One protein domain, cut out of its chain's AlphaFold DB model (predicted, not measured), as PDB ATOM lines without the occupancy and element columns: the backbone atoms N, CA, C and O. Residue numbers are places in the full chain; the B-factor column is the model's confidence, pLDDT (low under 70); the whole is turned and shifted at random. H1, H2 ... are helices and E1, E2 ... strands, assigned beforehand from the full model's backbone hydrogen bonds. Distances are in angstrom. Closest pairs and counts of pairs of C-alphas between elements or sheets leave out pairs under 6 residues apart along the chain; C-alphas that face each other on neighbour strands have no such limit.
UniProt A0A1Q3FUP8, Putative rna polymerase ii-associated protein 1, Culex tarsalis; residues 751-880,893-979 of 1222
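What this domain is: This is residues 751 to 880 and 893 to 979 of the 1222 residues of the protein "Putative rna polymerase ii-associated protein 1" of Culex tarsalis (UniProt A0A1Q3FUP8). Three helices, H4, H5 and H6, make an up-and-down bundle in the middle, their centres in a triangle and each running against the one before it; long H7 packs along H6 on the side away from H4, the hairpin of H1 and H2 packs on H4, and H3 packs across H5. A small hairpin, E1 and E2, sits among long loops toward the end where H4 begins, and residues 966 to 972 stick out. The printed part has 217 residues, with two named antiparallel strands, E1 and E2, then H1 to H8; the class is mostly helix. It is compact, with a radius of gyration of the C-alphas of 18.7 A and spans of 51 by 43 by 39 A.

How they stand to each other: Look first at E1, residues 764 to 766, and E2, residues 780 to 783, an antiparallel hairpin with N 765 and O 782 2.9 A apart, within hydrogen-bond range. Move to the bundle: H4, residues 855 to 879, touches H5, residues 893 to 906, with its residues 861 to 872 alone, closest at the C-alphas of Leu 868 and Leu 898, 7.0 A. H5 and H6, residues 911 to 925, form a helical hairpin at a shallow tilt of 25 degrees, closest at C-alphas 906 and 917, 6.4 A. H6 and H7, residues 940 to 962, form another at 3 degrees, closest at C-alphas 921 and 947, 6.6 A. H8, residues 975 to 978, only just touches H6, with 3 pairs of C-alphas within 8 A, the closest 911 and 977, 6.5 A. H1, residues 801 to 814, touches residues 859 to 870 of H4, closest at C-alphas 805 and 863, 5.3 A. H2, residues 820 to 826, forms a helical hairpin with H1, closest at C-alphas 811 and 822, 5.4 A. H3, residues 829 to 843, touches H5 at a steep tilt of 64 degrees, closest at C-alphas 839 and 901, 5.4 A. Every O i to N i+4 pair is within hydrogen-bond range in H2, H5 and H7, against 9 of 10 in H1, 9 of 11 in H3, 19 of 21 in H4 and 8 of 11 in H6; H8 is too short for one.

Where its parts are: Find C-alpha 764, where E1 begins, at (18.531, -8.167, -10.623). H4 runs 37.1 A from C-alpha 855 at (19.211, 6.487, -16.574), and H7 runs 32.4 A. H8 ends at C-alpha 978, (12.520, 8.096, -13.153).

The domain as a whole: The C-alphas farthest apart, Pro 773 and Gly 880, are 53.4 A apart. Residues 881 to 892 are not printed, and C-alphas 880 and 893 are 18.1 A apart across this cut. The links E1 to E2, E2 to H1, H3 to H4, H6 to H7 and H7 to H8 are long. The mean pLDDT of the printed part is 77.0, with 54 residues under 70, among them 755 to 765 and 843 to 853.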
ATOM      1  N   PHE A 751      24.571  -9.990 -23.057       75.62
ATOM      2  CA  PHE A 751      24.913  -9.321 -21.799       75.62
ATOM      3  C   PHE A 751      24.150  -8.004 -21.606       75.62
ATOM      4  O   PHE A 751      24.480  -7.238 -20.703       75.62
ATOM      5  N   SER A 752      23.170  -7.719 -22.467       76.88
ATOM      6  CA  SER A 752      22.261  -6.597 -22.285       76.88
ATOM      7  C   SER A 752      21.533  -6.700 -20.935       76.88
ATOM      8  O   SER A 752      20.989  -7.766 -20.622       76.88
ATOM      9  N   PRO A 753      21.463  -5.600 -20.162       72.81
ATOM     10  CA  PRO A 753      20.662  -5.531 -18.945       72.81
ATOM     11  C   PRO A 753      19.175  -5.822 -19.184       72.81
ATOM     12  O   PRO A 753      18.556  -6.515 -18.381       72.81
ATOM     13  N   LEU A 754      18.605  -5.333 -20.294       73.31
ATOM     14  CA  LEU A 754      17.179  -5.490 -20.597       73.31
ATOM     15  C   LEU A 754      16.806  -6.924 -21.012       73.31
ATOM     16  O   LEU A 754      15.680  -7.346 -20.753       73.31
ATOM     17  N   ALA A 755      17.726  -7.678 -21.628       61.19
ATOM     18  CA  ALA A 755      17.489  -9.055 -22.098       61.19
ATOM     19  C   ALA A 755      18.058 -10.154 -21.185       61.19
ATOM     20  O   ALA A 755      18.084 -11.330 -21.575       61.19
ATOM     21  N   SER A 756      18.537  -9.804 -19.987       58.38
ATOM     22  CA  SER A 756      18.966 -10.801 -19.006       58.38
ATOM     23  C   SER A 756      17.776 -11.702 -18.627       58.38
ATOM     24  O   SER A 756      16.697 -11.182 -18.358       58.38
ATOM     25  N   PRO A 757      17.927 -13.042 -18.556       43.69
ATOM     26  CA  PRO A 757      16.851 -13.962 -18.153       43.69
ATOM     27  C   PRO A 757      16.333 -13.728 -16.718       43.69
ATOM     28  O   PRO A 757      15.327 -14.306 -16.319       43.69
ATOM     29  N   THR A 758      17.006 -12.865 -15.956       43.16
ATOM     30  CA  THR A 758      16.593 -12.343 -14.646       43.16
ATOM     31  C   THR A 758      15.620 -11.160 -14.736       43.16
ATOM     32  O   THR A 758      15.026 -10.789 -13.734       43.16
ATOM     33  N   ALA A 759      15.380 -10.589 -15.923       41.44
ATOM     34  CA  ALA A 759      14.450  -9.473 -16.140       41.44
ATOM     35  C   ALA A 759      12.959  -9.853 -15.971       41.44
ATOM     36  O   ALA A 759      12.090  -8.996 -16.120       41.44
ATOM     37  N   GLY A 760      12.663 -11.127 -15.671       40.50
ATOM     38  CA  GLY A 760      11.325 -11.642 -15.343       40.50
ATOM     39  C   GLY A 760      11.248 -12.455 -14.039       40.50
ATOM     40  O   GLY A 760      10.202 -13.019 -13.737       40.50
ATOM     41  N   ARG A 761      12.339 -12.542 -13.268       39.12
ATOM     42  CA  ARG A 761      12.375 -13.114 -11.909       39.12
ATOM     43  C   ARG A 761      13.296 -12.234 -11.086       39.12
ATOM     44  O   ARG A 761      14.477 -12.285 -11.409       39.12
ATOM     45  N   ASP A 762      12.757 -11.497 -10.112       44.66
ATOM     46  CA  ASP A 762      13.298 -10.673  -8.992       44.66
ATOM     47  C   ASP A 762      14.811 -10.667  -8.636       44.66
ATOM     48  O   ASP A 762      15.214 -10.266  -7.553       44.66
ATOM     49  N   SER A 763      15.709 -11.036  -9.541       41.94
ATOM     50  CA  SER A 763      17.091 -11.414  -9.252       41.94
ATOM     51  C   SER A 763      18.129 -10.434  -9.748       41.94
ATOM     52  O   SER A 763      19.310 -10.628  -9.483       41.94
ATOM     53  N   THR A 764      17.707  -9.356 -10.404       52.09
ATOM     54  CA  THR A 764      18.531  -8.167 -10.623       52.09
ATOM     55  C   THR A 764      17.744  -6.943 -10.183       52.09
ATOM     56  O   THR A 764      16.820  -6.524 -10.879       52.09
ATOM     57  N   ILE A 765      18.094  -6.399  -9.019       61.78
ATOM     58  CA  ILE A 765      17.427  -5.250  -8.403       61.78
ATOM     59  C   ILE A 765      18.124  -3.969  -8.884       61.78
ATOM     60  O   ILE A 765      19.343  -3.829  -8.757       61.78
ATOM     61  N   ASP A 766      17.350  -3.037  -9.449       70.12
ATOM     62  CA  ASP A 766      17.819  -1.682  -9.763       70.12
ATOM     63  C   ASP A 766      18.048  -0.899  -8.461       70.12
ATOM     64  O   ASP A 766      17.126  -0.670  -7.677       70.12
ATOM     65  N   ARG A 767      19.290  -0.459  -8.228       74.81
ATOM     66  CA  ARG A 767      19.669   0.312  -7.033       74.81
ATOM     67  C   ARG A 767      19.278   1.792  -7.087       74.81
ATOM     68  O   ARG A 767      19.542   2.511  -6.119       74.81
ATOM     69  N   SER A 768      18.686   2.277  -8.180       72.88
ATOM     70  CA  SER A 768      18.350   3.699  -8.361       72.88
ATOM     71  C   SER A 768      17.458   4.281  -7.247       72.88
ATOM     72  O   SER A 768      17.614   5.460  -6.917       72.88
ATOM     73  N   ALA A 769      16.605   3.456  -6.624       67.94
ATOM     74  CA  ALA A 769      15.658   3.835  -5.566       67.94
ATOM     75  C   ALA A 769      16.003   3.278  -4.165       67.94
ATOM     76  O   ALA A 769      15.171   3.330  -3.261       67.94
ATOM     77  N   LYS A 770      17.216   2.741  -3.953       71.94
ATOM     78  CA  LYS A 770      17.564   2.054  -2.692       71.94
ATOM     79  C   LYS A 770      17.588   2.984  -1.472       71.94
ATOM     80  O   LYS A 770      17.187   2.566  -0.391       71.94
ATOM     81  N   ILE A 771      18.053   4.226  -1.639       74.75
ATOM     82  CA  ILE A 771      17.960   5.271  -0.613       74.75
ATOM     83  C   ILE A 771      16.955   6.316  -1.091       74.75
ATOM     84  O   ILE A 771      17.268   7.108  -1.978       74.75
ATOM     85  N   GLY A 772      15.770   6.342  -0.477       73.00
ATOM     86  CA  GLY A 772      14.726   7.323  -0.791       73.00
ATOM     87  C   GLY A 772      15.227   8.777  -0.741       73.00
ATOM     88  O   GLY A 772      15.094   9.468  -1.743       73.00
ATOM     89  N   PRO A 773      15.893   9.228   0.343       80.06
ATOM     90  CA  PRO A 773      16.386  10.612   0.470       80.06
ATOM     91  C   PRO A 773      17.573  11.001  -0.426       80.06
ATOM     92  O   PRO A 773      17.940  12.174  -0.487       80.06
ATOM     93  N   LEU A 774      18.224  10.033  -1.079       80.94
ATOM     94  CA  LEU A 774      19.411  10.227  -1.918       80.94
ATOM     95  C   LEU A 774      19.268   9.388  -3.189       80.94
ATOM     96  O   LEU A 774      19.874   8.320  -3.312       80.94
ATOM     97  N   PRO A 775      18.466   9.856  -4.153       80.25
ATOM     98  CA  PRO A 775      18.141   9.047  -5.308       80.25
ATOM     99  C   PRO A 775      19.371   8.947  -6.222       80.25
ATOM    100  O   PRO A 775      20.042   9.951  -6.478       80.25
ATOM    101  N   ASN A 776      19.657   7.746  -6.728       84.12
ATOM    102  CA  ASN A 776      20.811   7.430  -7.584       84.12
ATOM    103  C   ASN A 776      20.371   7.222  -9.046       84.12
ATOM    104  O   ASN A 776      19.178   7.295  -9.350       84.12
ATOM    105  N   LEU A 777      21.316   7.030  -9.969       85.44
ATOM    106  CA  LEU A 777      21.035   6.799 -11.397       85.44
ATOM    107  C   LEU A 777      20.915   5.322 -11.765       85.44
ATOM    108  O   LEU A 777      20.451   5.006 -12.860       85.44
ATOM    109  N   GLY A 778      21.315   4.445 -10.843       82.94
ATOM    110  CA  GLY A 778      21.214   2.999 -10.996       82.94
ATOM    111  C   GLY A 778      22.381   2.386 -11.767       82.94
ATOM    112  O   GLY A 778      22.205   1.347 -12.382       82.94
ATOM    113  N   GLY A 779      23.583   2.969 -11.765       84.50
ATOM    114  CA  GLY A 779      24.733   2.441 -12.517       84.50
ATOM    115  C   GLY A 779      25.206   1.047 -12.089       84.50
ATOM    116  O   GLY A 779      26.004   0.427 -12.795       84.50
ATOM    117  N   ILE A 780      24.699   0.540 -10.964       84.00
ATOM    118  CA  ILE A 780      25.028  -0.756 -10.372       84.00
ATOM    119  C   ILE A 780      23.751  -1.588 -10.232       84.00
ATOM    120  O   ILE A 780      22.763  -1.131  -9.657       84.00
ATOM    121  N   LEU A 781      23.817  -2.825 -10.713       78.75
ATOM    122  CA  LEU A 781      22.827  -3.877 -10.520       78.75
ATOM    123  C   LEU A 781      23.296  -4.815  -9.407       78.75
ATOM    124  O   LEU A 781      24.476  -5.176  -9.347       78.75
ATOM    125  N   THR A 782      22.372  -5.249  -8.554       68.88
ATOM    126  CA  THR A 782      22.625  -6.251  -7.504       68.88
ATOM    127  C   THR A 782      21.778  -7.495  -7.709       68.88
ATOM    128  O   THR A 782      20.665  -7.401  -8.221       68.88
ATOM    129  N   GLY A 783      22.309  -8.655  -7.306       58.62
ATOM    130  CA  GLY A 783      21.552  -9.908  -7.255       58.62
ATOM    131  C   GLY A 783      20.406  -9.866  -6.234       58.62
ATOM    132  O   GLY A 783      20.405  -9.002  -5.357       58.62
ATOM    133  N   ASP A 784      19.461 -10.808  -6.319       50.91
ATOM    134  CA  ASP A 784      18.466 -11.023  -5.254       50.91
ATOM    135  C   ASP A 784      19.150 -11.328  -3.910       50.91
ATOM    136  O   ASP A 784      20.217 -11.952  -3.880       50.91
ATOM    137  N   ALA A 785      18.480 -11.023  -2.796       48.16
ATOM    138  CA  ALA A 785      18.948 -11.363  -1.449       48.16
ATOM    139  C   ALA A 785      19.149 -12.883  -1.251       48.16
ATOM    140  O   ALA A 785      19.936 -13.298  -0.401       48.16
ATOM    141  N   ALA A 786      18.466 -13.717  -2.045       46.00
ATOM    142  CA  ALA A 786      18.553 -15.178  -1.980       46.00
ATOM    143  C   ALA A 786      19.666 -15.795  -2.856       46.00
ATOM    144  O   ALA A 786      20.124 -16.895  -2.557       46.00
ATOM    145  N   ASN A 787      20.116 -15.103  -3.911       50.28
ATOM    146  CA  ASN A 787      21.167 -15.549  -4.836       50.28
ATOM    147  C   ASN A 787      22.141 -14.385  -5.082       50.28
ATOM    148  O   ASN A 787      22.177 -13.791  -6.162       50.28
ATOM    149  N   ALA A 788      22.913 -14.053  -4.045       50.75
ATOM    150  CA  ALA A 788      23.845 -12.931  -3.995       50.75
ATOM    151  C   ALA A 788      25.032 -13.098  -4.968       50.75
ATOM    152  O   ALA A 788      26.148 -13.452  -4.585       50.75
ATOM    153  N   GLY A 789      24.800 -12.840  -6.255       60.69
ATOM    154  CA  GLY A 789      25.878 -12.511  -7.183       60.69
ATOM    155  C   GLY A 789      26.553 -11.191  -6.771       60.69
ATOM    156  O   GLY A 789      25.892 -10.329  -6.186       60.69
ATOM    157  N   PRO A 790      27.855 -10.999  -7.058       69.75
ATOM    158  CA  PRO A 790      28.525  -9.736  -6.770       69.75
ATOM    159  C   PRO A 790      27.860  -8.583  -7.541       69.75
ATOM    160  O   PRO A 790      27.388  -8.803  -8.662       69.75
ATOM    161  N   PRO A 791      27.845  -7.358  -6.982       78.06
ATOM    162  CA  PRO A 791      27.317  -6.201  -7.690       78.06
ATOM    163  C   PRO A 791      28.045  -6.006  -9.021       78.06
ATOM    164  O   PRO A 791      29.269  -6.143  -9.112       78.06
ATOM    165  N   ALA A 792      27.283  -5.683 -10.061       79.94
ATOM    166  CA  ALA A 792      27.782  -5.523 -11.417       79.94
ATOM    167  C   ALA A 792      27.355  -4.173 -11.992       79.94
ATOM    168  O   ALA A 792      26.257  -3.690 -11.733       79.94
ATOM    169  N   LEU A 793      28.213  -3.558 -12.807       82.25
ATOM    170  CA  LEU A 793      27.843  -2.348 -13.539       82.25
ATOM    171  C   LEU A 793      26.760  -2.665 -14.576       82.25
ATOM    172  O   LEU A 793      26.899  -3.646 -15.309       82.25
ATOM    173  N   VAL A 794      25.749  -1.797 -14.698       82.12
ATOM    174  CA  VAL A 794      24.748  -1.864 -15.786       82.12
ATOM    175  C   VAL A 794      25.454  -1.852 -17.140       82.12
ATOM    176  O   VAL A 794      25.208  -2.687 -18.008       82.12
ATOM    177  N   LEU A 795      26.382  -0.908 -17.307       83.12
ATOM    178  CA  LEU A 795      27.201  -0.781 -18.503       83.12
ATOM    179  C   LEU A 795      28.482  -1.600 -18.321       83.12
ATOM    180  O   LEU A 795      29.502  -1.116 -17.828       83.12
ATOM    181  N   THR A 796      28.415  -2.878 -18.691       81.44
ATOM    182  CA  THR A 796      29.567  -3.787 -18.624       81.44
ATOM    183  C   THR A 796      30.622  -3.453 -19.686       81.44
ATOM    184  O   THR A 796      30.358  -2.771 -20.678       81.44
ATOM    185  N   LYS A 797      31.839  -4.001 -19.541       79.19
ATOM    186  CA  LYS A 797      32.900  -3.867 -20.562       79.19
ATOM    187  C   LYS A 797      32.456  -4.353 -21.953       79.19
ATOM    188  O   LYS A 797      32.902  -3.823 -22.971       79.19
ATOM    189  N   SER A 798      31.555  -5.332 -21.989       82.38
ATOM    190  CA  SER A 798      31.030  -5.941 -23.211       82.38
ATOM    191  C   SER A 798      29.783  -5.242 -23.760       82.38
ATOM    192  O   SER A 798      29.241  -5.713 -24.749       82.38
ATOM    193  N   TYR A 799      29.322  -4.139 -23.165       87.75
ATOM    194  CA  TYR A 799      28.090  -3.463 -23.574       87.75
ATOM    195  C   TYR A 799      28.184  -2.917 -25.018       87.75
ATOM    196  O   TYR A 799      28.933  -1.964 -25.250       87.75
ATOM    197  N   PRO A 800      27.467  -3.497 -26.007       91.19
ATOM    198  CA  PRO A 800      27.733  -3.248 -27.429       91.19
ATOM    199  C   PRO A 800      26.973  -2.044 -28.011       91.19
ATOM    200  O   PRO A 800      27.315  -1.563 -29.092       91.19
ATOM    201  N   ILE A 801      25.960  -1.533 -27.304       91.38
ATOM    202  CA  ILE A 801      24.973  -0.591 -27.852       91.38
ATOM    203  C   ILE A 801      25.599   0.728 -28.324       91.38
ATOM    204  O   ILE A 801      25.195   1.245 -29.361       91.38
ATOM    205  N   PHE A 802      26.636   1.244 -27.653       90.38
ATOM    206  CA  PHE A 802      27.295   2.495 -28.073       90.38
ATOM    207  C   PHE A 802      28.023   2.408 -29.416       90.38
ATOM    208  O   PHE A 802      28.308   3.444 -30.010       90.38
ATOM    209  N   LEU A 803      28.296   1.199 -29.907       93.75
ATOM    210  CA  LEU A 803      28.784   0.973 -31.264       93.75
ATOM    211  C   LEU A 803      27.631   0.618 -32.214       93.75
ATOM    212  O   LEU A 803      27.549   1.165 -33.311       93.75
ATOM    213  N   LEU A 804      26.723  -0.265 -31.787       94.75
ATOM    214  CA  LEU A 804      25.628  -0.755 -32.632       94.75
ATOM    215  C   LEU A 804      24.593   0.321 -32.977       94.75
ATOM    216  O   LEU A 804      24.044   0.296 -34.076       94.75
ATOM    217  N   HIS A 805      24.327   1.271 -32.079       94.38
ATOM    218  CA  HIS A 805      23.342   2.321 -32.332       94.38
ATOM    219  C   HIS A 805      23.823   3.338 -33.379       94.38
ATOM    220  O   HIS A 805      23.135   3.472 -34.392       94.38
ATOM    221  N   PRO A 806      25.015   3.961 -33.263       94.19
ATOM    222  CA  PRO A 806      25.557   4.788 -34.345       94.19
ATOM    223  C   PRO A 806      25.732   4.029 -35.665       94.19
ATOM    224  O   PRO A 806      25.545   4.605 -36.736       94.19
ATOM    225  N   LEU A 807      26.056   2.732 -35.603       96.06
ATOM    226  CA  LEU A 807      26.134   1.870 -36.783       96.06
ATOM    227  C   LEU A 807      24.776   1.745 -37.476       96.06
ATOM    228  O   LEU A 807      24.694   1.964 -38.681       96.06
ATOM    229  N   LEU A 808      23.714   1.445 -36.727       95.56
ATOM    230  CA  LEU A 808      22.354   1.369 -37.258       95.56
ATOM    231  C   LEU A 808      21.934   2.689 -37.919       95.56
ATOM    232  O   LEU A 808      21.388   2.671 -39.020       95.56
ATOM    233  N   VAL A 809      22.220   3.824 -37.274       93.19
ATOM    234  CA  VAL A 809      21.888   5.157 -37.799       93.19
ATOM    235  C   VAL A 809      22.635   5.438 -39.109       93.19
ATOM    236  O   VAL A 809      22.016   5.866 -40.084       93.19
ATOM    237  N   LEU A 810      23.939   5.141 -39.175       94.00
ATOM    238  CA  LEU A 810      24.725   5.294 -40.404       94.00
ATOM    239  C   LEU A 810      24.180   4.402 -41.525       94.00
ATOM    240  O   LEU A 810      23.951   4.875 -42.639       94.00
ATOM    241  N   LEU A 811      23.933   3.122 -41.232       94.12
ATOM    242  CA  LEU A 811      23.422   2.159 -42.209       94.12
ATOM    243  C   LEU A 811      22.014   2.514 -42.695       94.12
ATOM    244  O   LEU A 811      21.710   2.298 -43.863       94.12
ATOM    245  N   ARG A 812      21.177   3.121 -41.846       92.31
ATOM    246  CA  ARG A 812      19.863   3.640 -42.244       92.31
ATOM    247  C   ARG A 812      19.979   4.739 -43.299       92.31
ATOM    248  O   ARG A 812      19.198   4.735 -44.241       92.31
ATOM    249  N   HIS A 813      20.956   5.638 -43.179       89.62
ATOM    250  CA  HIS A 813      21.236   6.638 -44.216       89.62
ATOM    251  C   HIS A 813      21.911   6.042 -45.458       89.62
ATOM    252  O   HIS A 813      21.727   6.552 -46.558       89.62
ATOM    253  N   HIS A 814      22.696   4.973 -45.303       88.50
ATOM    254  CA  HIS A 814      23.305   4.264 -46.431       88.50
ATOM    255  C   HIS A 814      22.297   3.416 -47.223       88.50
ATOM    256  O   HIS A 814      22.510   3.154 -48.407       88.50
ATOM    257  N   ALA A 815      21.196   2.995 -46.594       87.75
ATOM    258  CA  ALA A 815      20.191   2.128 -47.201       87.75
ATOM    259  C   ALA A 815      19.521   2.725 -48.450       87.75
ATOM    260  O   ALA A 815      19.001   1.968 -49.267       87.75
ATOM    261  N   ASP A 816      19.581   4.050 -48.625       83.81
ATOM    262  CA  ASP A 816      19.151   4.736 -49.850       83.81
ATOM    263  C   ASP A 816      19.991   4.329 -51.080       83.81
ATOM    264  O   ASP A 816      19.515   4.404 -52.213       83.81
ATOM    265  N   HIS A 817      21.237   3.892 -50.870       83.38
ATOM    266  CA  HIS A 817      22.150   3.422 -51.916       83.38
ATOM    267  C   HIS A 817      22.231   1.893 -51.981       83.38
ATOM    268  O   HIS A 817      22.093   1.321 -53.059       83.38
ATOM    269  N   ASP A 818      22.460   1.243 -50.838       85.06
ATOM    270  CA  ASP A 818      22.504  -0.218 -50.716       85.06
ATOM    271  C   ASP A 818      21.845  -0.647 -49.394       85.06
ATOM    272  O   ASP A 818      22.378  -0.326 -48.322       85.06
ATOM    273  N   PRO A 819      20.698  -1.358 -49.436       86.81
ATOM    274  CA  PRO A 819      20.005  -1.834 -48.243       86.81
ATOM    275  C   PRO A 819      20.638  -3.090 -47.621       86.81
ATOM    276  O   PRO A 819      20.366  -3.379 -46.453       86.81
ATOM    277  N   ALA A 820      21.495  -3.827 -48.341       88.56
ATOM    278  CA  ALA A 820      22.012  -5.119 -47.880       88.56
ATOM    279  C   ALA A 820      22.768  -5.057 -46.532       88.56
ATOM    280  O   ALA A 820      22.551  -5.935 -45.691       88.56
ATOM    281  N   PRO A 821      23.606  -4.038 -46.246       90.38
ATOM    282  CA  PRO A 821      24.275  -3.910 -44.950       90.38
ATOM    283  C   PRO A 821      23.310  -3.668 -43.779       90.38
ATOM    284  O   PRO A 821      23.552  -4.147 -42.671       90.38
ATOM    285  N   LEU A 822      22.212  -2.940 -44.011       92.00
ATOM    286  CA  LEU A 822      21.189  -2.688 -42.991       92.00
ATOM    287  C   LEU A 822      20.408  -3.969 -42.668       92.00
ATOM    288  O   LEU A 822      20.153  -4.267 -41.496       92.00
ATOM    289  N   ASP A 823      20.078  -4.752 -43.695       87.75
ATOM    290  CA  ASP A 823      19.413  -6.045 -43.532       87.75
ATOM    291  C   ASP A 823      20.326  -7.056 -42.813       87.75
ATOM    292  O   ASP A 823      19.854  -7.791 -41.945       87.75
ATOM    293  N   LEU A 824      21.642  -7.039 -43.079       88.94
ATOM    294  CA  LEU A 824      22.632  -7.873 -42.380       88.94
ATOM    295  C   LEU A 824      22.642  -7.629 -40.861       88.94
ATOM    296  O   LEU A 824      22.735  -8.582 -40.088       88.94
ATOM    297  N   LEU A 825      22.537  -6.368 -40.426       90.69
ATOM    298  CA  LEU A 825      22.507  -6.012 -39.003       90.69
ATOM    299  C   LEU A 825      21.164  -6.379 -38.351       90.69
ATOM    300  O   LEU A 825      21.134  -6.977 -37.276       90.69
ATOM    301  N   THR A 826      20.050  -6.002 -38.981       87.56
ATOM    302  CA  THR A 826      18.707  -6.126 -38.384       87.56
ATOM    303  C   THR A 826      18.187  -7.561 -38.355       87.56
ATOM    304  O   THR A 826      17.482  -7.931 -37.418       87.56
ATOM    305  N   ARG A 827      18.573  -8.392 -39.330       85.44
ATOM    306  CA  ARG A 827      18.195  -9.814 -39.414       85.44
ATOM    307  C   ARG A 827      19.237 -10.755 -38.815       85.44
ATOM    308  O   ARG A 827      19.133 -11.972 -38.955       85.44
ATOM    309  N   HIS A 828      20.250 -10.211 -38.149       90.62
ATOM    310  CA  HIS A 828      21.291 -11.016 -37.532       90.62
ATOM    311  C   HIS A 828      20.691 -11.984 -36.487       90.62
ATOM    312  O   HIS A 828      19.920 -11.540 -35.632       90.62
ATOM    313  N   PRO A 829      21.071 -13.277 -36.448       90.12
ATOM    314  CA  PRO A 829      20.490 -14.245 -35.507       90.12
ATOM    315  C   PRO A 829      20.595 -13.818 -34.036       90.12
ATOM    316  O   PRO A 829      19.644 -13.949 -33.267       90.12
ATOM    317  N   CYS A 830      21.738 -13.244 -33.640       91.00
ATOM    318  CA  CYS A 830      21.918 -12.689 -32.292       91.00
ATOM    319  C   CYS A 830      20.980 -11.507 -31.990       91.00
ATOM    320  O   CYS A 830      20.533 -11.388 -30.852       91.00
ATOM    321  N   GLN A 831      20.660 -10.671 -32.986       90.25
ATOM    322  CA  GLN A 831      19.716  -9.559 -32.844       90.25
ATOM    323  C   GLN A 831      18.294 -10.085 -32.641       90.25
ATOM    324  O   GLN A 831      17.613  -9.679 -31.706       90.25
ATOM    325  N   LEU A 832      17.860 -11.030 -33.474       88.56
ATOM    326  CA  LEU A 832      16.523 -11.621 -33.371       88.56
ATOM    327  C   LEU A 832      16.335 -12.372 -32.045       88.56
ATOM    328  O   LEU A 832      15.311 -12.212 -31.390       88.56
ATOM    329  N   ASN A 833      17.349 -13.121 -31.595       88.31
ATOM    330  CA  ASN A 833      17.338 -13.779 -30.284       88.31
ATOM    331  C   ASN A 833      17.290 -12.757 -29.133       88.31
ATOM    332  O   ASN A 833      16.573 -12.948 -28.153       88.31
ATOM    333  N   TYR A 834      18.023 -11.648 -29.258       88.31
ATOM    334  CA  TYR A 834      17.956 -10.543 -28.304       88.31
ATOM    335  C   TYR A 834      16.536  -9.957 -28.211       88.31
ATOM    336  O   TYR A 834      15.992  -9.870 -27.111       88.31
ATOM    337  N   LEU A 835      15.895  -9.652 -29.346       88.69
ATOM    338  CA  LEU A 835      14.515  -9.151 -29.374       88.69
ATOM    339  C   LEU A 835      13.515 -10.169 -28.807       88.69
ATOM    340  O   LEU A 835      12.675  -9.797 -27.994       88.69
ATOM    341  N   ALA A 836      13.642 -11.453 -29.153       84.50
ATOM    342  CA  ALA A 836      12.769 -12.511 -28.637       84.50
ATOM    343  C   ALA A 836      12.854 -12.658 -27.106       84.50
ATOM    344  O   ALA A 836      11.843 -12.882 -26.437       84.50
ATOM    345  N   LYS A 837      14.048 -12.487 -26.525       83.19
ATOM    346  CA  LYS A 837      14.228 -12.473 -25.064       83.19
ATOM    347  C   LYS A 837      13.578 -11.262 -24.404       83.19
ATOM    348  O   LYS A 837      13.004 -11.415 -23.330       83.19
ATOM    349  N   LEU A 838      13.636 -10.087 -25.034       80.56
ATOM    350  CA  LEU A 838      12.976  -8.880 -24.525       80.56
ATOM    351  C   LEU A 838      11.451  -9.021 -24.486       80.56
ATOM    352  O   LEU A 838      10.810  -8.477 -23.590       80.56
ATOM    353  N   THR A 839      10.869  -9.737 -25.447       81.38
ATOM    354  CA  THR A 839       9.416  -9.932 -25.541       81.38
ATOM    355  C   THR A 839       8.892 -11.065 -24.664       81.38
ATOM    356  O   THR A 839       7.707 -11.069 -24.341       81.38
ATOM    357  N   ALA A 840       9.756 -11.993 -24.238       75.12
ATOM    358  CA  ALA A 840       9.372 -13.172 -23.459       75.12
ATOM    359  C   ALA A 840       8.533 -12.874 -22.194       75.12
ATOM    360  O   ALA A 840       7.579 -13.608 -21.955       75.12
ATOM    361  N   PRO A 841       8.793 -11.815 -21.397       69.06
ATOM    362  CA  PRO A 841       7.963 -11.506 -20.227       69.06
ATOM    363  C   PRO A 841       6.524 -11.109 -20.582       69.06
ATOM    364  O   PRO A 841       5.589 -11.466 -19.870       69.06
ATOM    365  N   VAL A 842       6.349 -10.385 -21.693       70.62
ATOM    366  CA  VAL A 842       5.035  -9.926 -22.170       70.62
ATOM    367  C   VAL A 842       4.215 -11.100 -22.696       70.62
ATOM    368  O   VAL A 842       3.013 -11.163 -22.449       70.62
ATOM    369  N   THR A 843       4.876 -12.051 -23.363       67.25
ATOM    370  CA  THR A 843       4.229 -13.256 -23.898       67.25
ATOM    371  C   THR A 843       3.983 -14.335 -22.844       67.25
ATOM    372  O   THR A 843       3.000 -15.066 -22.934       67.25
ATOM    373  N   ALA A 844       4.828 -14.416 -21.812       62.47
ATOM    374  CA  ALA A 844       4.687 -15.369 -20.709       62.47
ATOM    375  C   ALA A 844       3.673 -14.938 -19.631       62.47
ATOM    376  O   ALA A 844       3.407 -15.706 -18.709       62.47
ATOM    377  N   GLY A 845       3.122 -13.721 -19.711       57.53
ATOM    378  CA  GLY A 845       2.174 -13.196 -18.723       57.53
ATOM    379  C   GLY A 845       2.774 -12.887 -17.353       57.53
ATOM    380  O   GLY A 845       2.043 -12.732 -16.377       57.53
ATOM    381  N   THR A 846       4.098 -12.778 -17.266       56.94
ATOM    382  CA  THR A 846       4.765 -12.252 -16.074       56.94
ATOM    383  C   THR A 846       4.611 -10.737 -16.063       56.94
ATOM    384  O   THR A 846       4.978 -10.091 -17.047       56.94
ATOM    385  N   ALA A 847       4.079 -10.173 -14.972       50.94
ATOM    386  CA  ALA A 847       3.928  -8.729 -14.832       50.94
ATOM    387  C   ALA A 847       5.271  -8.045 -15.157       50.94
ATOM    388  O   ALA A 847       6.293  -8.385 -14.554       50.94
ATOM    389  N   PRO A 848       5.318  -7.145 -16.151       52.34
ATOM    390  CA  PRO A 848       6.567  -6.551 -16.589       52.34
ATOM    391  C   PRO A 848       7.122  -5.663 -15.469       52.34
ATOM    392  O   PRO A 848       6.624  -4.564 -15.242       52.34
ATOM    393  N   SER A 849       8.169  -6.121 -14.772       52.75
ATOM    394  CA  SER A 849       8.899  -5.278 -13.826       52.75
ATOM    395  C   SER A 849       9.601  -4.164 -14.606       52.75
ATOM    396  O   SER A 849      10.418  -4.384 -15.510       52.75
ATOM    397  N   GLY A 850       9.185  -2.930 -14.336       53.88
ATOM    398  CA  GLY A 850       9.655  -1.757 -15.051       53.88
ATOM    399  C   GLY A 850      11.082  -1.398 -14.651       53.88
ATOM    400  O   GLY A 850      11.277  -0.618 -13.734       53.88
ATOM    401  N   LEU A 851      12.083  -1.837 -15.418       54.62
ATOM    402  CA  LEU A 851      13.444  -1.260 -15.416       54.62
ATOM    403  C   LEU A 851      13.484   0.213 -15.904       54.62
ATOM    404  O   LEU A 851      14.555   0.769 -16.134       54.62
ATOM    405  N   GLY A 852      12.322   0.856 -16.095       54.47
ATOM    406  CA  GLY A 852      12.179   2.206 -16.652       54.47
ATOM    407  C   GLY A 852      12.729   3.333 -15.771       54.47
ATOM    408  O   GLY A 852      12.743   4.477 -16.210       54.47
ATOM    409  N   SER A 853      13.200   3.030 -14.558       60.16
ATOM    410  CA  SER A 853      13.772   3.985 -13.602       60.16
ATOM    411  C   SER A 853      15.263   4.273 -13.794       60.16
ATOM    412  O   SER A 853      15.788   5.178 -13.145       60.16
ATOM    413  N   ASN A 854      15.967   3.528 -14.651       80.31
ATOM    414  CA  ASN A 854      17.424   3.603 -14.758       80.31
ATOM    415  C   ASN A 854      17.896   4.519 -15.902       80.31
ATOM    416  O   ASN A 854      17.563   4.309 -17.072       80.31
ATOM    417  N   TRP A 855      18.744   5.504 -15.587       85.56
ATOM    418  CA  TRP A 855      19.211   6.487 -16.574       85.56
ATOM    419  C   TRP A 855      20.070   5.866 -17.683       85.56
ATOM    420  O   TRP A 855      20.017   6.295 -18.839       85.56
ATOM    421  N   PHE A 856      20.862   4.845 -17.355       86.50
ATOM    422  CA  PHE A 856      21.841   4.263 -18.274       86.50
ATOM    423  C   PHE A 856      21.207   3.358 -19.339       86.50
ATOM    424  O   PHE A 856      21.840   3.089 -20.359       86.50
ATOM    425  N   LEU A 857      19.945   2.953 -19.159       83.44
ATOM    426  CA  LEU A 857      19.203   2.135 -20.127       83.44
ATOM    427  C   LEU A 857      18.636   2.942 -21.302       83.44
ATOM    428  O   LEU A 857      18.254   2.364 -22.317       83.44
ATOM    429  N   LYS A 858      18.641   4.279 -21.233       85.00
ATOM    430  CA  LYS A 858      18.110   5.142 -22.303       85.00
ATOM    431  C   LYS A 858      18.786   4.920 -23.655       85.00
ATOM    432  O   LYS A 858      18.115   4.941 -24.682       85.00
ATOM    433  N   ALA A 859      20.100   4.686 -23.664       85.69
ATOM    434  CA  ALA A 859      20.841   4.393 -24.893       85.69
ATOM    435  C   ALA A 859      20.328   3.111 -25.570       85.69
ATOM    436  O   ALA A 859      20.176   3.062 -26.789       85.69
ATOM    437  N   GLU A 860      20.000   2.099 -24.768       88.56
ATOM    438  CA  GLU A 860      19.418   0.850 -25.245       88.56
ATOM    439  C   GLU A 860      17.986   1.023 -25.735       88.56
ATOM    440  O   GLU A 860      17.638   0.494 -26.786       88.56
ATOM    441  N   LEU A 861      17.174   1.813 -25.028       88.69
ATOM    442  CA  LEU A 861      15.813   2.131 -25.459       88.69
ATOM    443  C   LEU A 861      15.809   2.844 -26.813       88.69
ATOM    444  O   LEU A 861      15.043   2.464 -27.693       88.69
ATOM    445  N   TYR A 862      16.696   3.823 -27.026       89.00
ATOM    446  CA  TYR A 862      16.831   4.469 -28.334       89.00
ATOM    447  C   TYR A 862      17.251   3.493 -29.430       89.00
ATOM    448  O   TYR A 862      16.687   3.533 -30.522       89.00
ATOM    449  N   TYR A 863      18.193   2.596 -29.135       92.25
ATOM    450  CA  TYR A 863      18.585   1.551 -30.071       92.25
ATOM    451  C   TYR A 863      17.409   0.639 -30.439       92.25
ATOM    452  O   TYR A 863      17.160   0.421 -31.622       92.25
ATOM    453  N   ILE A 864      16.658   0.145 -29.450       91.94
ATOM    454  CA  ILE A 864      15.508  -0.740 -29.680       91.94
ATOM    455  C   ILE A 864      14.418  -0.018 -30.481       91.94
ATOM    456  O   ILE A 864      13.869  -0.610 -31.406       91.94
ATOM    457  N   LEU A 865      14.127   1.247 -30.166       92.06
ATOM    458  CA  LEU A 865      13.160   2.061 -30.909       92.06
ATOM    459  C   LEU A 865      13.564   2.221 -32.378       92.06
ATOM    460  O   LEU A 865      12.734   2.031 -33.268       92.06
ATOM    461  N   ASP A 866      14.837   2.516 -32.646       92.44
ATOM    462  CA  ASP A 866      15.327   2.655 -34.016       92.44
ATOM    463  C   ASP A 866      15.318   1.305 -34.753       92.44
ATOM    464  O   ASP A 866      14.892   1.258 -35.909       92.44
ATOM    465  N   VAL A 867      15.690   0.197 -34.094       92.75
ATOM    466  CA  VAL A 867      15.576  -1.162 -34.659       92.75
ATOM    467  C   VAL A 867      14.123  -1.475 -35.003       92.75
ATOM    468  O   VAL A 867      13.848  -1.886 -36.128       92.75
ATOM    469  N   LEU A 868      13.192  -1.236 -34.075       92.12
ATOM    470  CA  LEU A 868      11.763  -1.462 -34.274       92.12
ATOM    471  C   LEU A 868      11.238  -0.643 -35.461       92.12
ATOM    472  O   LEU A 868      10.569  -1.202 -36.326       92.12
ATOM    473  N   SER A 869      11.611   0.636 -35.568       91.50
ATOM    474  CA  SER A 869      11.207   1.489 -36.697       91.50
ATOM    475  C   SER A 869      11.690   0.947 -38.051       91.50
ATOM    476  O   SER A 869      10.940   0.925 -39.030       91.50
ATOM    477  N   VAL A 870      12.930   0.443 -38.111       90.50
ATOM    478  CA  VAL A 870      13.507  -0.136 -39.332       90.50
ATOM    479  C   VAL A 870      12.834  -1.465 -39.667       90.50
ATOM    480  O   VAL A 870      12.467  -1.678 -40.824       90.50
ATOM    481  N   SER A 871      12.627  -2.337 -38.679       89.19
ATOM    482  CA  SER A 871      11.959  -3.628 -38.866       89.19
ATOM    483  C   SER A 871      10.508  -3.462 -39.324       89.19
ATOM    484  O   SER A 871      10.085  -4.155 -40.247       89.19
ATOM    485  N   VAL A 872       9.772  -2.494 -38.767       88.69
ATOM    486  CA  VAL A 872       8.402  -2.148 -39.183       88.69
ATOM    487  C   VAL A 872       8.378  -1.605 -40.612       88.69
ATOM    488  O   VAL A 872       7.582  -2.057 -41.435       88.69
ATOM    489  N   GLY A 873       9.274  -0.672 -40.948       85.75
ATOM    490  CA  GLY A 873       9.376  -0.135 -42.307       85.75
ATOM    491  C   GLY A 873       9.789  -1.188 -43.340       85.75
ATOM    492  O   GLY A 873       9.362  -1.142 -44.493       85.75
ATOM    493  N   HIS A 874      10.613  -2.159 -42.948       83.81
ATOM    494  CA  HIS A 874      10.956  -3.306 -43.782       83.81
ATOM    495  C   HIS A 874       9.746  -4.227 -43.996       83.81
ATOM    496  O   HIS A 874       9.422  -4.534 -45.142       83.81
ATOM    497  N   TRP A 875       9.048  -4.600 -42.920       83.62
ATOM    498  CA  TRP A 875       7.838  -5.422 -42.970       83.62
ATOM    499  C   TRP A 875       6.790  -4.811 -43.917       83.62
ATOM    500  O   TRP A 875       6.381  -5.449 -44.886       83.62
ATOM    501  N   ARG A 876       6.479  -3.514 -43.772       83.62
ATOM    502  CA  ARG A 876       5.548  -2.820 -44.682       83.62
ATOM    503  C   ARG A 876       6.003  -2.795 -46.142       83.62
ATOM    504  O   ARG A 876       5.162  -2.772 -47.030       83.62
ATOM    505  N   ARG A 877       7.310  -2.769 -46.434       79.44
ATOM    506  CA  ARG A 877       7.809  -2.779 -47.824       79.44
ATOM    507  C   ARG A 877       7.612  -4.128 -48.510       79.44
ATOM    508  O   ARG A 877       7.390  -4.136 -49.719       79.44
ATOM    509  N   LEU A 878       7.710  -5.227 -47.762       73.88
ATOM    510  CA  LEU A 878       7.434  -6.571 -48.272       73.88
ATOM    511  C   LEU A 878       5.932  -6.744 -48.526       73.88
ATOM    512  O   LEU A 878       5.535  -7.052 -49.647       73.88
ATOM    513  N   HIS A 879       5.098  -6.423 -47.535       68.94
ATOM    514  CA  HIS A 879       3.652  -6.654 -47.621       68.94
ATOM    515  C   HIS A 879       2.893  -5.570 -48.404       68.94
ATOM    516  O   HIS A 879       1.875  -5.854 -49.022       68.94
ATOM    517  N   GLY A 880       3.420  -4.347 -48.491       61.12
ATOM    518  CA  GLY A 880       2.852  -3.273 -49.313       61.12
ATOM    519  C   GLY A 880       3.057  -3.456 -50.823       61.12
ATOM    520  O   GLY A 880       2.476  -2.708 -51.606       61.12
ATOM    521  N   GLY A 893       5.201 -15.267 -36.970       71.56
ATOM    522  CA  GLY A 893       6.258 -15.072 -35.972       71.56
ATOM    523  C   GLY A 893       6.844 -13.650 -35.922       71.56
ATOM    524  O   GLY A 893       6.874 -13.048 -34.844       71.56
ATOM    525  N   PRO A 894       7.301 -13.063 -37.049       75.88
ATOM    526  CA  PRO A 894       7.886 -11.718 -37.072       75.88
ATOM    527  C   PRO A 894       6.905 -10.633 -36.621       75.88
ATOM    528  O   PRO A 894       7.277  -9.706 -35.903       75.88
ATOM    529  N   ARG A 895       5.638 -10.763 -37.014       81.94
ATOM    530  CA  ARG A 895       4.564  -9.830 -36.674       81.94
ATOM    531  C   ARG A 895       4.277  -9.817 -35.173       81.94
ATOM    532  O   ARG A 895       4.276  -8.746 -34.563       81.94
ATOM    533  N   GLN A 896       4.076 -10.995 -34.578       80.81
ATOM    534  CA  GLN A 896       3.837 -11.135 -33.138       80.81
ATOM    535  C   GLN A 896       5.026 -10.610 -32.324       80.81
ATOM    536  O   GLN A 896       4.832  -9.921 -31.322       80.81
ATOM    537  N   LEU A 897       6.257 -10.854 -32.792       83.94
ATOM    538  CA  LEU A 897       7.471 -10.334 -32.165       83.94
ATOM    539  C   LEU A 897       7.500  -8.795 -32.149       83.94
ATOM    540  O   LEU A 897       7.786  -8.205 -31.109       83.94
ATOM    541  N   LEU A 898       7.191  -8.135 -33.273       88.25
ATOM    542  CA  LEU A 898       7.177  -6.667 -33.359       88.25
ATOM    543  C   LEU A 898       6.087  -6.049 -32.475       88.25
ATOM    544  O   LEU A 898       6.340  -5.042 -31.810       88.25
ATOM    545  N   LEU A 899       4.904  -6.669 -32.426       88.12
ATOM    546  CA  LEU A 899       3.804  -6.231 -31.570       88.12
ATOM    547  C   LEU A 899       4.167  -6.360 -30.083       88.12
ATOM    548  O   LEU A 899       4.065  -5.387 -29.332       88.12
ATOM    549  N   ALA A 900       4.658  -7.529 -29.661       85.50
ATOM    550  CA  ALA A 900       5.086  -7.767 -28.285       85.50
ATOM    551  C   ALA A 900       6.242  -6.838 -27.874       85.50
ATOM    552  O   ALA A 900       6.276  -6.348 -26.741       85.50
ATOM    553  N   LEU A 901       7.162  -6.537 -28.800       88.25
ATOM    554  CA  LEU A 901       8.255  -5.597 -28.567       88.25
ATOM    555  C   LEU A 901       7.738  -4.171 -28.372       88.25
ATOM    556  O   LEU A 901       8.172  -3.501 -27.436       88.25
ATOM    557  N   ALA A 902       6.790  -3.717 -29.196       90.25
ATOM    558  CA  ALA A 902       6.178  -2.400 -29.042       90.25
ATOM    559  C   ALA A 902       5.483  -2.259 -27.677       90.25
ATOM    560  O   ALA A 902       5.717  -1.273 -26.977       90.25
ATOM    561  N   PHE A 903       4.713  -3.267 -27.250       86.50
ATOM    562  CA  PHE A 903       4.097  -3.273 -25.921       86.50
ATOM    563  C   PHE A 903       5.134  -3.258 -24.796       86.50
ATOM    564  O   PHE A 903       4.979  -2.484 -23.856       86.50
ATOM    565  N   ARG A 904       6.213  -4.049 -24.896       83.44
ATOM    566  CA  ARG A 904       7.286  -4.051 -23.890       83.44
ATOM    567  C   ARG A 904       7.963  -2.688 -23.786       83.44
ATOM    568  O   ARG A 904       8.159  -2.190 -22.682       83.44
ATOM    569  N   VAL A 905       8.338  -2.094 -24.919       86.31
ATOM    570  CA  VAL A 905       9.118  -0.851 -24.953       86.31
ATOM    571  C   VAL A 905       8.320   0.316 -24.385       86.31
ATOM    572  O   VAL A 905       8.879   1.066 -23.590       86.31
ATOM    573  N   VAL A 906       7.025   0.439 -24.713       86.69
ATOM    574  CA  VAL A 906       6.162   1.531 -24.219       86.69
ATOM    575  C   VAL A 906       6.152   1.633 -22.690       86.69
ATOM    576  O   VAL A 906       6.128   2.743 -22.163       86.69
ATOM    577  N   LEU A 907       6.262   0.509 -21.976       80.69
ATOM    578  CA  LEU A 907       6.287   0.470 -20.507       80.69
ATOM    579  C   LEU A 907       7.577   1.028 -19.884       80.69
ATOM    580  O   LEU A 907       7.632   1.257 -18.678       80.69
ATOM    581  N   HIS A 908       8.619   1.247 -20.688       79.00
ATOM    582  CA  HIS A 908       9.897   1.808 -20.249       79.00
ATOM    583  C   HIS A 908      10.116   3.252 -20.728       79.00
ATOM    584  O   HIS A 908      11.139   3.853 -20.401       79.00
ATOM    585  N   LEU A 909       9.190   3.821 -21.507       84.50
ATOM    586  CA  LEU A 909       9.335   5.164 -22.068       84.50
ATOM    587  C   LEU A 909       8.911   6.222 -21.048       84.50
ATOM    588  O   LEU A 909       7.749   6.287 -20.659       84.50
ATOM    589  N   SER A 910       9.860   7.062 -20.630       80.38
ATOM    590  CA  SER A 910       9.602   8.242 -19.797       80.38
ATOM    591  C   SER A 910       9.009   9.399 -20.622       80.38
ATOM    592  O   SER A 910       8.852   9.300 -21.842       80.38
ATOM    593  N   ASP A 911       8.693  10.519 -19.972       76.50
ATOM    594  CA  ASP A 911       8.103  11.700 -20.623       76.50
ATOM    595  C   ASP A 911       8.931  12.245 -21.807       76.50
ATOM    596  O   ASP A 911       8.385  12.658 -22.830       76.50
ATOM    597  N   GLU A 912      10.263  12.142 -21.745       76.81
ATOM    598  CA  GLU A 912      11.158  12.593 -22.827       76.81
ATOM    599  C   GLU A 912      10.952  11.814 -24.143       76.81
ATOM    600  O   GLU A 912      11.247  12.308 -25.233       76.81
ATOM    601  N   PHE A 913      10.428  10.589 -24.047       80.12
ATOM    602  CA  PHE A 913      10.138   9.706 -25.170       80.12
ATOM    603  C   PHE A 913       8.701   9.865 -25.680       80.12
ATOM    604  O   PHE A 913       8.265   9.073 -26.514       80.12
ATOM    605  N   HIS A 914       7.958  10.887 -25.245       83.44
ATOM    606  CA  HIS A 914       6.590  11.135 -25.703       83.44
ATOM    607  C   HIS A 914       6.418  11.088 -27.241       83.44
ATOM    608  O   HIS A 914       5.481  10.430 -27.703       83.44
ATOM    609  N   PRO A 915       7.311  11.680 -28.069       85.31
ATOM    610  CA  PRO A 915       7.207  11.548 -29.523       85.31
ATOM    611  C   PRO A 915       7.317  10.094 -30.004       85.31
ATOM    612  O   PRO A 915       6.627   9.704 -30.943       85.31
ATOM    613  N   ALA A 916       8.148   9.283 -29.342       86.69
ATOM    614  CA  ALA A 916       8.293   7.864 -29.647       86.69
ATOM    615  C   ALA A 916       7.039   7.073 -29.248       86.69
ATOM    616  O   ALA A 916       6.590   6.248 -30.033       86.69
ATOM    617  N   VAL A 917       6.413   7.369 -28.101       88.69
ATOM    618  CA  VAL A 917       5.109   6.780 -27.723       88.69
ATOM    619  C   VAL A 917       4.055   7.087 -28.791       88.69
ATOM    620  O   VAL A 917       3.334   6.193 -29.231       88.69
ATOM    621  N   GLY A 918       4.012   8.337 -29.268       87.19
ATOM    622  CA  GLY A 918       3.139   8.749 -30.366       87.19
ATOM    623  C   GLY A 918       3.383   7.954 -31.652       87.19
ATOM    624  O   GLY A 918       2.428   7.415 -32.208       87.19
ATOM    625  N   SER A 919       4.645   7.825 -32.078       89.56
ATOM    626  CA  SER A 919       5.036   7.031 -33.253       89.56
ATOM    627  C   SER A 919       4.679   5.550 -33.088       89.56
ATOM    628  O   SER A 919       4.100   4.972 -33.999       89.56
ATOM    629  N   LEU A 920       4.885   4.942 -31.915       90.81
ATOM    630  CA  LEU A 920       4.488   3.549 -31.664       90.81
ATOM    631  C   LEU A 920       2.970   3.349 -31.754       90.81
ATOM    632  O   LEU A 920       2.516   2.343 -32.302       90.81
ATOM    633  N   PHE A 921       2.185   4.315 -31.266       91.38
ATOM    634  CA  PHE A 921       0.727   4.327 -31.426       91.38
ATOM    635  C   PHE A 921       0.316   4.470 -32.894       91.38
ATOM    636  O   PHE A 921      -0.653   3.850 -33.321       91.38
ATOM    637  N   ASP A 922       1.034   5.285 -33.666       88.38
ATOM    638  CA  ASP A 922       0.763   5.502 -35.087       88.38
ATOM    639  C   ASP A 922       1.175   4.315 -35.965       88.38
ATOM    640  O   ASP A 922       0.500   4.033 -36.954       88.38
ATOM    641  N   GLU A 923       2.275   3.644 -35.627       87.25
ATOM    642  CA  GLU A 923       2.971   2.734 -36.532       87.25
ATOM    643  C   GLU A 923       2.769   1.248 -36.226       87.25
ATOM    644  O   GLU A 923       2.873   0.438 -37.151       87.25
ATOM    645  N   VAL A 924       2.498   0.879 -34.969       87.38
ATOM    646  CA  VAL A 924       2.426  -0.533 -34.556       87.38
ATOM    647  C   VAL A 924       1.182  -0.814 -33.716       87.38
ATOM    648  O   VAL A 924       0.348  -1.624 -34.109       87.38
ATOM    649  N   LEU A 925       1.024  -0.136 -32.574       87.69
ATOM    650  CA  LEU A 925       0.052  -0.532 -31.547       87.69
ATOM    651  C   LEU A 925      -1.410  -0.342 -31.966       87.69
ATOM    652  O   LEU A 925      -2.245  -1.152 -31.582       87.69
ATOM    653  N   PHE A 926      -1.733   0.677 -32.767       88.88
ATOM    654  CA  PHE A 926      -3.089   0.888 -33.293       88.88
ATOM    655  C   PHE A 926      -3.150   0.692 -34.811       88.88
ATOM    656  O   PHE A 926      -3.731   1.497 -35.541       88.88
ATOM    657  N   VAL A 927      -2.520  -0.382 -35.294       85.62
ATOM    658  CA  VAL A 927      -2.498  -0.762 -36.710       85.62
ATOM    659  C   VAL A 927      -3.017  -2.193 -36.861       85.62
ATOM    660  O   VAL A 927      -2.413  -3.142 -36.368       85.62
ATOM    661  N   ARG A 928      -4.144  -2.353 -37.572       82.88
ATOM    662  CA  ARG A 928      -4.858  -3.638 -37.747       82.88
ATOM    663  C   ARG A 928      -3.967  -4.740 -38.322       82.88
ATOM    664  O   ARG A 928      -4.052  -5.885 -37.901       82.88
ATOM    665  N   GLU A 929      -3.074  -4.376 -39.233       80.69
ATOM    666  CA  GLU A 929      -2.135  -5.284 -39.891       80.69
ATOM    667  C   GLU A 929      -1.190  -6.012 -38.921       80.69
ATOM    668  O   GLU A 929      -0.659  -7.058 -39.275       80.69
ATOM    669  N   PHE A 930      -1.035  -5.553 -37.673       79.50
ATOM    670  CA  PHE A 930      -0.227  -6.234 -36.655       79.50
ATOM    671  C   PHE A 930      -1.011  -7.206 -35.753       79.50
ATOM    672  O   PHE A 930      -0.366  -8.030 -35.113       79.50
ATOM    673  N   TYR A 931      -2.350  -7.237 -35.793       80.69
ATOM    674  CA  TYR A 931      -3.199  -8.156 -35.003       80.69
ATOM    675  C   TYR A 931      -3.836  -9.291 -35.827       80.69
ATOM    676  O   TYR A 931      -4.479  -9.019 -36.847       80.69
ATOM    677  N   GLY A 932      -3.630 -10.554 -35.423       68.50
ATOM    678  CA  GLY A 932      -4.095 -11.769 -36.124       68.50
ATOM    679  C   GLY A 932      -5.574 -11.769 -36.547       68.50
ATOM    680  O   GLY A 932      -6.349 -10.921 -36.120       68.50
ATOM    681  N   GLN A 933      -5.998 -12.743 -37.365       59.12
ATOM    682  CA  GLN A 933      -7.403 -12.882 -37.816       59.12
ATOM    683  C   GLN A 933      -8.411 -13.205 -36.688       59.12
ATOM    684  O   GLN A 933      -9.581 -13.479 -36.949       59.12
ATOM    685  N   THR A 934      -7.993 -13.191 -35.429       56.47
ATOM    686  CA  THR A 934      -8.813 -13.578 -34.292       56.47
ATOM    687  C   THR A 934      -9.411 -12.361 -33.593       56.47
ATOM    688  O   THR A 934      -8.702 -11.449 -33.177       56.47
ATOM    689  N   VAL A 935     -10.733 -12.449 -33.418       53.06
ATOM    690  CA  VAL A 935     -11.656 -11.582 -32.666       53.06
ATOM    691  C   VAL A 935     -12.400 -10.575 -33.558       53.06
ATOM    692  O   VAL A 935     -11.985  -9.436 -33.715       53.06
ATOM    693  N   GLU A 936     -13.487 -11.055 -34.181       54.66
ATOM    694  CA  GLU A 936     -14.634 -10.306 -34.744       54.66
ATOM    695  C   GLU A 936     -14.341  -8.867 -35.217       54.66
ATOM    696  O   GLU A 936     -14.378  -7.930 -34.427       54.66
ATOM    697  N   GLU A 937     -14.062  -8.714 -36.520       57.66
ATOM    698  CA  GLU A 937     -13.972  -7.461 -37.297       57.66
ATOM    699  C   GLU A 937     -13.825  -6.152 -36.495       57.66
ATOM    700  O   GLU A 937     -14.669  -5.260 -36.583       57.66
ATOM    701  N   VAL A 938     -12.710  -5.981 -35.769       69.94
ATOM    702  CA  VAL A 938     -12.338  -4.653 -35.258       69.94
ATOM    703  C   VAL A 938     -12.238  -3.708 -36.454       69.94
ATOM    704  O   VAL A 938     -11.376  -3.853 -37.334       69.94
ATOM    705  N   THR A 939     -13.151  -2.744 -36.504       79.06
ATOM    706  CA  THR A 939     -13.244  -1.814 -37.628       79.06
ATOM    707  C   THR A 939     -12.053  -0.857 -37.618       79.06
ATOM    708  O   THR A 939     -11.479  -0.530 -36.575       79.06
ATOM    709  N   ALA A 940     -11.676  -0.351 -38.796       78.62
ATOM    710  CA  ALA A 940     -10.641   0.681 -38.881       78.62
ATOM    711  C   ALA A 940     -11.021   1.929 -38.059       78.62
ATOM    712  O   ALA A 940     -10.153   2.577 -37.475       78.62
ATOM    713  N   GLU A 941     -12.320   2.233 -37.965       81.00
ATOM    714  CA  GLU A 941     -12.846   3.325 -37.151       81.00
ATOM    715  C   GLU A 941     -12.641   3.099 -35.651       81.00
ATOM    716  O   GLU A 941     -12.191   4.012 -34.961       81.00
ATOM    717  N   GLU A 942     -12.922   1.899 -35.137       81.56
ATOM    718  CA  GLU A 942     -12.685   1.558 -33.729       81.56
ATOM    719  C   GLU A 942     -11.205   1.693 -33.362       81.56
ATOM    720  O   GLU A 942     -10.880   2.319 -32.352       81.56
ATOM    721  N   MET A 943     -10.302   1.219 -34.226       84.75
ATOM    722  CA  MET A 943      -8.857   1.348 -34.017       84.75
ATOM    723  C   MET A 943      -8.410   2.824 -33.961       84.75
ATOM    724  O   MET A 943      -7.610   3.208 -33.102       84.75
ATOM    725  N   GLN A 944      -8.955   3.685 -34.832       84.56
ATOM    726  CA  GLN A 944      -8.685   5.130 -34.784       84.56
ATOM    727  C   GLN A 944      -9.269   5.789 -33.528       84.56
ATOM    728  O   GLN A 944      -8.626   6.666 -32.942       84.56
ATOM    729  N   ARG A 945     -10.454   5.361 -33.071       83.12
ATOM    730  CA  ARG A 945     -11.057   5.849 -31.821       83.12
ATOM    731  C   ARG A 945     -10.192   5.490 -30.614       83.12
ATOM    732  O   ARG A 945      -9.937   6.366 -29.790       83.12
ATOM    733  N   TRP A 946      -9.685   4.258 -30.532       86.44
ATOM    734  CA  TRP A 946      -8.761   3.835 -29.471       86.44
ATOM    735  C   TRP A 946      -7.510   4.699 -29.457       86.44
ATOM    736  O   TRP A 946      -7.190   5.327 -28.448       86.44
ATOM    737  N   LYS A 947      -6.861   4.815 -30.613       88.00
ATOM    738  CA  LYS A 947      -5.680   5.651 -30.802       88.00
ATOM    739  C   LYS A 947      -5.902   7.092 -30.343       88.00
ATOM    740  O   LYS A 947      -5.062   7.641 -29.629       88.00
ATOM    741  N   PHE A 948      -7.019   7.707 -30.734       85.81
ATOM    742  CA  PHE A 948      -7.370   9.061 -30.307       85.81
ATOM    743  C   PHE A 948      -7.526   9.146 -28.781       85.81
ATOM    744  O   PHE A 948      -6.895   9.997 -28.156       85.81
ATOM    745  N   CYS A 949      -8.284   8.230 -28.170       82.62
ATOM    746  CA  CYS A 949      -8.526   8.222 -26.725       82.62
ATOM    747  C   CYS A 949      -7.230   8.051 -25.917       82.62
ATOM    748  O   CYS A 949      -6.982   8.816 -24.985       82.62
ATOM    749  N   TYR A 950      -6.357   7.116 -26.303       85.94
ATOM    750  CA  TYR A 950      -5.085   6.905 -25.606       85.94
ATOM    751  C   TYR A 950      -4.089   8.051 -25.825       85.94
ATOM    752  O   TYR A 950      -3.390   8.431 -24.886       85.94
ATOM    753  N   LYS A 951      -4.048   8.677 -27.012       86.31
ATOM    754  CA  LYS A 951      -3.257   9.907 -27.214       86.31
ATOM    755  C   LYS A 951      -3.764  11.052 -26.334       86.31
ATOM    756  O   LYS A 951      -2.954  11.773 -25.752       86.31
ATOM    757  N   MET A 952      -5.080  11.200 -26.199       81.19
ATOM    758  CA  MET A 952      -5.688  12.181 -25.297       81.19
ATOM    759  C   MET A 952      -5.335  11.909 -23.833       81.19
ATOM    760  O   MET A 952      -4.975  12.841 -23.115       81.19
ATOM    761  N   PHE A 953      -5.348  10.643 -23.410       77.56
ATOM    762  CA  PHE A 953      -4.928  10.229 -22.071       77.56
ATOM    763  C   PHE A 953      -3.459  10.574 -21.787       77.56
ATOM    764  O   PHE A 953      -3.162  11.236 -20.792       77.56
ATOM    765  N   VAL A 954      -2.548  10.227 -22.702       81.44
ATOM    766  CA  VAL A 954      -1.123  10.581 -22.598       81.44
ATOM    767  C   VAL A 954      -0.939  12.099 -22.510       81.44
ATOM    768  O   VAL A 954      -0.191  12.589 -21.665       81.44
ATOM    769  N   ASN A 955      -1.655  12.864 -23.336       79.94
ATOM    770  CA  ASN A 955      -1.596  14.325 -23.307       79.94
ATOM    771  C   ASN A 955      -2.153  14.911 -22.000       79.94
ATOM    772  O   ASN A 955      -1.629  15.917 -21.524       79.94
ATOM    773  N   ARG A 956      -3.179  14.296 -21.397       74.50
ATOM    774  CA  ARG A 956      -3.711  14.687 -20.081       74.50
ATOM    775  C   ARG A 956      -2.679  14.450 -18.977       74.50
ATOM    776  O   ARG A 956      -2.427  15.364 -18.196       74.50
ATOM    777  N   ILE A 957      -2.034  13.278 -18.963       71.06
ATOM    778  CA  ILE A 957      -0.928  12.977 -18.036       71.06
ATOM    779  C   ILE A 957       0.182  14.022 -18.184       71.06
ATOM    780  O   ILE A 957       0.701  14.521 -17.186       71.06
ATOM    781  N   ARG A 958       0.521  14.383 -19.426       70.88
ATOM    782  CA  ARG A 958       1.582  15.346 -19.716       70.88
ATOM    783  C   ARG A 958       1.223  16.771 -19.305       70.88
ATOM    784  O   ARG A 958       2.035  17.419 -18.663       70.88
ATOM    785  N   ARG A 959       0.011  17.257 -19.602       64.25
ATOM    786  CA  ARG A 959      -0.439  18.608 -19.206       64.25
ATOM    787  C   ARG A 959      -0.409  18.799 -17.692       64.25
ATOM    788  O   ARG A 959       0.080  19.824 -17.233       64.25
ATOM    789  N   ASN A 960      -0.832  17.792 -16.928       60.31
ATOM    790  CA  ASN A 960      -0.741  17.819 -15.465       60.31
ATOM    791  C   ASN A 960       0.713  17.948 -14.956       60.31
ATOM    792  O   ASN A 960       0.924  18.425 -13.842       60.31
ATOM    793  N   LYS A 961       1.709  17.535 -15.756       57.72
ATOM    794  CA  LYS A 961       3.147  17.659 -15.454       57.72
ATOM    795  C   LYS A 961       3.768  18.953 -16.014       57.72
ATOM    796  O   LYS A 961       4.557  19.582 -15.321       57.72
ATOM    797  N   GLU A 962       3.400  19.375 -17.227       50.47
ATOM    798  CA  GLU A 962       3.946  20.555 -17.932       50.47
ATOM    799  C   GLU A 962       3.557  21.893 -17.292       50.47
ATOM    800  O   GLU A 962       4.310  22.855 -17.426       50.47
ATOM    801  N   LEU A 963       2.452  21.958 -16.539       47.12
ATOM    802  CA  LEU A 963       2.096  23.134 -15.729       47.12
ATOM    803  C   LEU A 963       3.156  23.491 -14.657       47.12
ATOM    804  O   LEU A 963       3.010  24.515 -14.001       47.12
ATOM    805  N   LYS A 964       4.231  22.694 -14.502       47.81
ATOM    806  CA  LYS A 964       5.260  22.829 -13.457       47.81
ATOM    807  C   LYS A 964       6.704  23.073 -13.941       47.81
ATOM    808  O   LYS A 964       7.595  23.134 -13.099       47.81
ATOM    809  N   THR A 965       7.000  23.216 -15.244       43.22
ATOM    810  CA  THR A 965       8.403  23.373 -15.727       43.22
ATOM    811  C   THR A 965       8.594  24.377 -16.885       43.22
ATOM    812  O   THR A 965       7.782  24.385 -17.811       43.22
ATOM    813  N   PRO A 966       9.686  25.183 -16.899       39.50
ATOM    814  CA  PRO A 966       9.982  26.188 -17.938       39.50
ATOM    815  C   PRO A 966      10.576  25.585 -19.245       39.50
ATOM    816  O   PRO A 966      10.863  24.390 -19.296       39.50
ATOM    817  N   PRO A 967      10.744  26.367 -20.344       49.03
ATOM    818  CA  PRO A 967      10.719  25.842 -21.718       49.03
ATOM    819  C   PRO A 967      12.071  25.434 -22.356       49.03
ATOM    820  O   PRO A 967      13.104  26.067 -22.166       49.03
ATOM    821  N   ARG A 968      11.978  24.417 -23.234       52.06
ATOM    822  CA  ARG A 968      12.646  24.074 -24.528       52.06
ATOM    823  C   ARG A 968      14.132  24.360 -24.851       52.06
ATOM    824  O   ARG A 968      14.545  23.950 -25.933       52.06
ATOM    825  N   ASN A 969      14.960  24.963 -23.996       63.31
ATOM    826  CA  ASN A 969      16.395  25.153 -24.300       63.31
ATOM    827  C   ASN A 969      17.328  24.737 -23.150       63.31
ATOM    828  O   ASN A 969      18.264  25.454 -22.789       63.31
ATOM    829  N   THR A 970      17.044  23.577 -22.558       78.06
ATOM    830  CA  THR A 970      17.804  22.984 -21.455       78.06
ATOM    831  C   THR A 970      18.310  21.599 -21.859       78.06
ATOM    832  O   THR A 970      17.634  20.850 -22.560       78.06
ATOM    833  N   PHE A 971      19.510  21.242 -21.403       86.62
ATOM    834  CA  PHE A 971      20.072  19.890 -21.525       86.62
ATOM    835  C   PHE A 971      19.928  19.101 -20.217       86.62
ATOM    836  O   PHE A 971      20.521  18.041 -20.055       86.62
ATOM    837  N   THR A 972      19.141  19.611 -19.274       86.00
ATOM    838  CA  THR A 972      18.796  18.912 -18.037       86.00
ATOM    839  C   THR A 972      17.385  18.360 -18.162       86.00
ATOM    840  O   THR A 972      16.471  19.086 -18.555       86.00
ATOM    841  N   VAL A 973      17.229  17.070 -17.872       79.81
ATOM    842  CA  VAL A 973      15.945  16.366 -17.880       79.81
ATOM    843  C   VAL A 973      15.421  16.330 -16.450       79.81
ATOM    844  O   VAL A 973      16.084  15.763 -15.578       79.81
ATOM    845  N   GLY A 974      14.245  16.919 -16.226       75.25
ATOM    846  CA  GLY A 974      13.605  16.981 -14.911       75.25
ATOM    847  C   GLY A 974      13.340  15.598 -14.315       75.25
ATOM    848  O   GLY A 974      13.261  14.603 -15.035       75.25
ATOM    849  N   SER A 975      13.165  15.527 -12.998       70.75
ATOM    850  CA  SER A 975      13.099  14.289 -12.202       70.75
ATOM    851  C   SER A 975      12.017  13.276 -12.632       70.75
ATOM    852  O   SER A 975      12.069  12.107 -12.239       70.75
ATOM    853  N   ALA A 976      11.086  13.663 -13.510       67.88
ATOM    854  CA  ALA A 976      10.103  12.794 -14.161       67.88
ATOM    855  C   ALA A 976      10.711  11.642 -14.988       67.88
ATOM    856  O   ALA A 976      10.015  10.662 -15.253       67.88
ATOM    857  N   TRP A 977      11.998  11.706 -15.360       76.19
ATOM    858  CA  TRP A 977      12.673  10.625 -16.096       76.19
ATOM    859  C   TRP A 977      12.722   9.286 -15.344       76.19
ATOM    860  O   TRP A 977      12.940   8.256 -15.973       76.19
ATOM    861  N   ARG A 978      12.525   9.293 -14.018       73.69
ATOM    862  CA  ARG A 978      12.520   8.096 -13.153       73.69
ATOM    863  C   ARG A 978      11.240   7.272 -13.257       73.69
ATOM    864  O   ARG A 978      11.220   6.126 -12.822       73.69
ATOM    865  N   THR A 979      10.170   7.867 -13.775       75.12
ATOM    866  CA  THR A 979       8.855   7.231 -13.884       75.12
ATOM    867  C   THR A 979       8.500   7.044 -15.354       75.12
ATOM    868  O   THR A 979       8.627   8.009 -16.118       75.12
TER     869      THR A 979